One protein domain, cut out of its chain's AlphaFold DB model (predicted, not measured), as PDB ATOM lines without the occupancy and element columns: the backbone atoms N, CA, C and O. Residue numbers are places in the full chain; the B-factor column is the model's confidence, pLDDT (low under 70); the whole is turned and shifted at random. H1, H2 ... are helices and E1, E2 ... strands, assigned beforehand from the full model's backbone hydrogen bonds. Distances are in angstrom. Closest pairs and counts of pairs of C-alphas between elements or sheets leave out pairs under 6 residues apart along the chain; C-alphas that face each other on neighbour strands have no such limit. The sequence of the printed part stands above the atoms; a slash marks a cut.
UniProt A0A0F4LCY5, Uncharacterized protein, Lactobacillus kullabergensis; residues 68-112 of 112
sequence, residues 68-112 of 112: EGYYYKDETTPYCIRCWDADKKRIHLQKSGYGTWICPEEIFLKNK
ATOM      1  N   GLU A  68      36.498 -22.610   2.195       89.50
ATOM      2  CA  GLU A  68      36.081 -22.305   3.564       89.50
ATOM      3  C   GLU A  68      35.473 -23.513   4.289       89.50
ATOM      4  O   GLU A  68      35.542 -23.583   5.514       89.50
ATOM      5  N   GLY A  69      34.880 -24.466   3.563       93.38
ATOM      6  CA  GLY A  69      34.260 -25.658   4.143       93.38
ATOM      7  C   GLY A  69      33.174 -26.279   3.263       93.38
ATOM      8  O   GLY A  69      33.142 -26.081   2.050       93.38
ATOM      9  N   TYR A  70      32.264 -27.043   3.874       96.69
ATOM     10  CA  TYR A  70      31.101 -27.604   3.182       96.69
ATOM     11  C   TYR A  70      29.882 -26.694   3.306       96.69
ATOM     12  O   TYR A  70      29.397 -26.455   4.404       96.69
ATOM     13  N   TYR A  71      29.324 -26.250   2.189       96.50
ATOM     14  CA  TYR A  71      28.071 -25.500   2.155       96.50
ATOM     15  C   TYR A  71      26.905 -26.415   1.815       96.50
ATOM     16  O   TYR A  71      26.956 -27.117   0.808       96.50
ATOM     17  N   TYR A  72      25.848 -26.395   2.622       95.69
ATOM     18  CA  TYR A  72      24.635 -27.166   2.374       95.69
ATOM     19  C   TYR A  72      23.523 -26.252   1.856       95.69
ATOM     20  O   TYR A  72      23.129 -25.306   2.538       95.69
ATOM     21  N   LYS A  73      23.005 -26.551   0.658       91.88
ATOM     22  CA  LYS A  73      21.939 -25.767   0.005       91.88
ATOM     23  C   LYS A  73      22.300 -24.266  -0.034       91.88
ATOM     24  O   LYS A  73      23.342 -23.926  -0.593       91.88
ATOM     25  N   ASP A  74      21.465 -23.408   0.551       91.44
ATOM     26  CA  ASP A  74      21.607 -21.944   0.557       91.44
ATOM     27  C   ASP A  74      22.089 -21.394   1.914       91.44
ATOM     28  O   ASP A  74      21.930 -20.208   2.212       91.44
ATOM     29  N   GLU A  75      22.650 -22.248   2.776       93.44
ATOM     30  CA  GLU A  75      23.218 -21.793   4.045       93.44
ATOM     31  C   GLU A  75      24.423 -20.867   3.819       93.44
ATOM     32  O   GLU A  75      25.216 -21.053   2.901       93.44
ATOM     33  N   THR A  76      24.588 -19.861   4.680       92.19
ATOM     34  CA  THR A  76      25.684 -18.878   4.589       92.19
ATOM     35  C   THR A  76      26.894 -19.239   5.445       92.19
ATOM     36  O   THR A  76      27.948 -18.614   5.325       92.19
ATOM     37  N   THR A  77      26.749 -20.240   6.314       94.50
ATOM     38  CA  THR A  77      27.795 -20.693   7.229       94.50
ATOM     39  C   THR A  77      28.257 -22.085   6.803       94.50
ATOM     40  O   THR A  77      27.421 -22.985   6.714       94.50
ATOM     41  N   PRO A  78      29.558 -22.292   6.544       95.81
ATOM     42  CA  PRO A  78      30.061 -23.593   6.145       95.81
ATOM     43  C   PRO A  78      30.104 -24.568   7.323       95.81
ATOM     44  O   PRO A  78      30.354 -24.199   8.472       95.81
ATOM     45  N   TYR A  79      29.928 -25.844   7.018       96.62
ATOM     46  CA  TYR A  79      30.210 -26.966   7.897       96.62
ATOM     47  C   TYR A  79      31.692 -27.345   7.834       96.62
ATOM     48  O   TYR A  79      32.361 -27.220   6.806       96.62
ATOM     49  N   CYS A  80      32.206 -27.853   8.949       95.69
ATOM     50  CA  CYS A  80      33.580 -28.309   9.066       95.69
ATOM     51  C   CYS A  80      33.809 -29.594   8.258       95.69
ATOM     52  O   CYS A  80      33.199 -30.628   8.541       95.69
ATOM     53  N   ILE A  81      34.761 -29.537   7.320       94.69
ATOM     54  CA  ILE A  81      35.169 -30.672   6.478       94.69
ATOM     55  C   ILE A  81      35.588 -31.864   7.342       94.69
ATOM     56  O   ILE A  81      35.031 -32.949   7.215       94.69
ATOM     57  N   ARG A  82      36.498 -31.646   8.302       93.44
ATOM     58  CA  ARG A  82      37.019 -32.701   9.185       93.44
ATOM     59  C   ARG A  82      35.909 -33.408   9.965       93.44
ATOM     60  O   ARG A  82      35.897 -34.633  10.036       93.44
ATOM     61  N   CYS A  83      34.996 -32.647  10.572       94.94
ATOM     62  CA  CYS A  83      33.918 -33.199  11.397       94.94
ATOM     63  C   CYS A  83      32.946 -34.051  10.580       94.94
ATOM     64  O   CYS A  83      32.502 -35.096  11.056       94.94
ATOM     65  N   TRP A  84      32.649 -33.632   9.350       95.25
ATOM     66  CA  TRP A  84      31.798 -34.402   8.456       95.25
ATOM     67  C   TRP A  84      32.511 -35.634   7.878       95.25
ATOM     68  O   TRP A  84      31.939 -36.725   7.825       95.25
ATOM     69  N   ASP A  85      33.766 -35.503   7.462       94.06
ATOM     70  CA  ASP A  85      34.479 -36.591   6.794       94.06
ATOM     71  C   ASP A  85      34.880 -37.705   7.755       94.06
ATOM     72  O   ASP A  85      34.692 -38.875   7.420       94.06
ATOM     73  N   ALA A  86      35.353 -37.354   8.954       93.69
ATOM     74  CA  ALA A  86      35.764 -38.326   9.961       93.69
ATOM     75  C   ALA A  86      34.568 -38.955  10.691       93.69
ATOM     76  O   ALA A  86      34.491 -40.176  10.801       93.69
ATOM     77  N   ASP A  87      33.626 -38.127  11.156       93.00
ATOM     78  CA  ASP A  87      32.605 -38.554  12.125       93.00
ATOM     79  C   ASP A  87      31.161 -38.384  11.618       93.00
ATOM     80  O   ASP A  87      30.220 -38.653  12.363       93.00
ATOM     81  N   LYS A  88      30.953 -37.876  10.393       93.88
ATOM     82  CA  LYS A  88      29.631 -37.464   9.868       93.88
ATOM     83  C   LYS A  88      28.905 -36.450  10.765       93.88
ATOM     84  O   LYS A  88      27.686 -36.297  10.708       93.88
ATOM     85  N   LYS A  89      29.660 -35.687  11.564       93.06
ATOM     86  CA  LYS A  89      29.128 -34.619  12.417       93.06
ATOM     87  C   LYS A  89      28.920 -33.343  11.602       93.06
ATOM     88  O   LYS A  89      29.861 -32.799  11.025       93.06
ATOM     89  N   ARG A  90      27.696 -32.818  11.622       93.62
ATOM     90  CA  ARG A  90      27.327 -31.538  10.999       93.62
ATOM     91  C   ARG A  90      27.604 -30.384  11.955       93.62
ATOM     92  O   ARG A  90      26.715 -29.920  12.659       93.62
ATOM     93  N   ILE A  91      28.861 -29.960  12.012       94.88
ATOM     94  CA  ILE A  91      29.301 -28.854  12.869       94.88
ATOM     95  C   ILE A  91      29.590 -27.639  11.999       94.88
ATOM     96  O   ILE A  91      30.481 -27.702  11.153       94.88
ATOM     97  N   HIS A  92      28.871 -26.540  12.221       95.75
ATOM     98  CA  HIS A  92      29.193 -25.258  11.599       95.75
ATOM     99  C   HIS A  92      30.549 -24.741  12.071       95.75
ATOM    100  O   HIS A  92      30.892 -24.799  13.255       95.75
ATOM    101  N   LEU A  93      31.314 -24.203  11.130       94.69
ATOM    102  CA  LEU A  93      32.497 -23.417  11.430       94.69
ATOM    103  C   LEU A  93      32.074 -22.095  12.077       94.69
ATOM    104  O   LEU A  93      30.999 -21.558  11.814       94.69
ATOM    105  N   GLN A  94      32.936 -21.556  12.931       93.50
ATOM    106  CA  GLN A  94      32.749 -20.248  13.554       93.50
ATOM    107  C   GLN A  94      33.813 -19.284  13.042       93.50
ATOM    108  O   GLN A  94      34.918 -19.707  12.711       93.50
ATOM    109  N   LYS A  95      33.504 -17.989  12.970       91.00
ATOM    110  CA  LYS A  95      34.522 -16.982  12.649       91.00
ATOM    111  C   LYS A  95      35.344 -16.669  13.893       91.00
ATOM    112  O   LYS A  95      34.794 -16.369  14.949       91.00
ATOM    113  N   SER A  96      36.662 -16.719  13.752       87.75
ATOM    114  CA  SER A  96      37.601 -16.222  14.752       87.75
ATOM    115  C   SER A  96      37.543 -14.692  14.848       87.75
ATOM    116  O   SER A  96      36.972 -14.019  13.985       87.75
ATOM    117  N   GLY A  97      38.216 -14.117  15.851       84.81
ATOM    118  CA  GLY A  97      38.394 -12.661  15.953       84.81
ATOM    119  C   GLY A  97      39.126 -12.029  14.757       84.81
ATOM    120  O   GLY A  97      39.027 -10.824  14.557       84.81
ATOM    121  N   TYR A  98      39.809 -12.835  13.936       85.56
ATOM    122  CA  TYR A  98      40.494 -12.410  12.709       85.56
ATOM    123  C   TYR A  98      39.677 -12.691  11.436       85.56
ATOM    124  O   TYR A  98      40.187 -12.544  10.330       85.56
ATOM    125  N   GLY A  99      38.419 -13.127  11.572       85.25
ATOM    126  CA  GLY A  99      37.523 -13.417  10.449       85.25
ATOM    127  C   GLY A  99      37.760 -14.763   9.757       85.25
ATOM    128  O   GLY A  99      37.024 -15.090   8.830       85.25
ATOM    129  N   THR A 100      38.735 -15.556  10.210       87.69
ATOM    130  CA  THR A 100      39.008 -16.900   9.682       87.69
ATOM    131  C   THR A 100      38.022 -17.927  10.229       87.69
ATOM    132  O   THR A 100      37.662 -17.878  11.406       87.69
ATOM    133  N   TRP A 101      37.599 -18.876   9.396       92.06
ATOM    134  CA  TRP A 101      36.752 -19.983   9.832       92.06
ATOM    135  C   TRP A 101      37.545 -20.995  10.660       92.06
ATOM    136  O   TRP A 101      38.621 -21.436  10.262       92.06
ATOM    137  N   ILE A 102      37.002 -21.367  11.817       92.38
ATOM    138  CA  ILE A 102      37.604 -22.321  12.748       92.38
ATOM    139  C   ILE A 102      36.578 -23.360  13.196       92.38
ATOM    140  O   ILE A 102      35.395 -23.062  13.377       92.38
ATOM    141  N   CYS A 103      37.037 -24.599  13.375       92.06
ATOM    142  CA  CYS A 103      36.213 -25.681  13.898       92.06
ATOM    143  C   CYS A 103      36.053 -25.537  15.420       92.06
ATOM    144  O   CYS A 103      37.058 -25.601  16.133       92.06
ATOM    145  N   PRO A 104      34.826 -25.399  15.952       89.88
ATOM    146  CA  PRO A 104      34.626 -25.264  17.396       89.88
ATOM    147  C   PRO A 104      35.005 -26.541  18.165       89.88
ATOM    148  O   PRO A 104      35.471 -26.459  19.300       89.88
ATOM    149  N   GLU A 105      34.891 -27.715  17.537       86.00
ATOM    150  CA  GLU A 105      35.257 -28.994  18.158       86.00
ATOM    151  C   GLU A 105      36.767 -29.082  18.437       86.00
ATOM    152  O   GLU A 105      37.187 -29.598  19.470       86.00
ATOM    153  N   GLU A 106      37.606 -28.533  17.554       78.50
ATOM    154  CA  GLU A 106      39.059 -28.497  17.771       78.50
ATOM    155  C   GLU A 106      39.448 -27.592  18.940       78.50
ATOM    156  O   GLU A 106      40.400 -27.888  19.663       78.50
ATOM    157  N   ILE A 107      38.708 -26.503  19.148       73.81
ATOM    158  CA  ILE A 107      38.917 -25.597  20.282       73.81
ATOM    159  C   ILE A 107      38.522 -26.302  21.580       73.81
ATOM    160  O   ILE A 107      39.252 -26.238  22.567       73.81
ATOM    161  N   PHE A 108      37.389 -27.007  21.576       69.12
ATOM    162  CA  PHE A 108      36.910 -27.737  22.747       69.12
ATOM    163  C   PHE A 108      37.863 -28.869  23.160       69.12
ATOM    164  O   PHE A 108      38.133 -29.041  24.346       69.12
ATOM    165  N   LEU A 109      38.421 -29.608  22.195       69.69
ATOM    166  CA  LEU A 109      39.370 -30.696  22.460       69.69
ATOM    167  C   LEU A 109      40.741 -30.210  22.953       69.69
ATOM    168  O   LEU A 109      41.395 -30.938  23.690       69.69
ATOM    169  N   LYS A 110      41.179 -29.001  22.575       65.81
ATOM    170  CA  LYS A 110      42.452 -28.413  23.039       65.81
ATOM    171  C   LYS A 110      42.396 -27.846  24.464       65.81
ATOM    172  O   LYS A 110      43.445 -27.616  25.051       65.81
ATOM    173  N   ASN A 111      41.197 -27.605  24.997       60.47
ATOM    174  CA  ASN A 111      40.972 -27.026  26.329       60.47
ATOM    175  C   ASN A 111      40.561 -28.073  27.388       60.47
ATOM    176  O   ASN A 111      40.091 -27.700  28.463       60.47
ATOM    177  N   LYS A 112      40.700 -29.363  27.073       53.06
ATOM    178  CA  LYS A 112      40.583 -30.490  28.008       53.06
ATOM    179  C   LYS A 112      41.965 -31.018  28.358       53.06
ATOM    180  O   LYS A 112      42.119 -31.446  29.520       53.06
TER     181      LYS A 112
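Overview. This is residues 68 to 112 of the 112 residues of an uncharacterized protein of Lactobacillus kullabergensis (UniProt A0A0F4LCY5). This is a flat cross with little regular structure, mostly loop: E1 and the turn after it lie at one end, H2 at the other, and H1 and the looped-out residues 94 to 102 extend from the middle in opposite directions. The 45 printed residues hold E1, H1, H2 in that order, mostly helix, with only 17 residues in named elements. The whole is compact, radius of gyration of the C-alphas 10.7 A, spanning 34 by 27 by 11 A.

Along the chain. Find C-alpha 70 at (31.101, -27.604, 3.182), where E1, residues 70 to 72, begins. H1, residues 81 to 87, runs 10.0 A. H2, residues 104 to 110, runs 10.1 A to C-alpha 110 at (42.452, -28.413, 23.039).

Arrangement. E1 pairs with no named strand; its C-alpha 70 is 6.1 A from C-alpha 81 of H1, their closest pair. H1 and H2 are near each other, and E1 and H2 are apart. Residues 94 to 95 pair with 101 to 102, antiparallel. In H1 and H2 every O i to N i+4 pair is within hydrogen-bond range.

Size, cuts and confidence. The printed part has no cut. The H1 to H2 link is long, 16 residues. Residues 107 to 112 stand free, and 108 to 112 are under pLDDT 70.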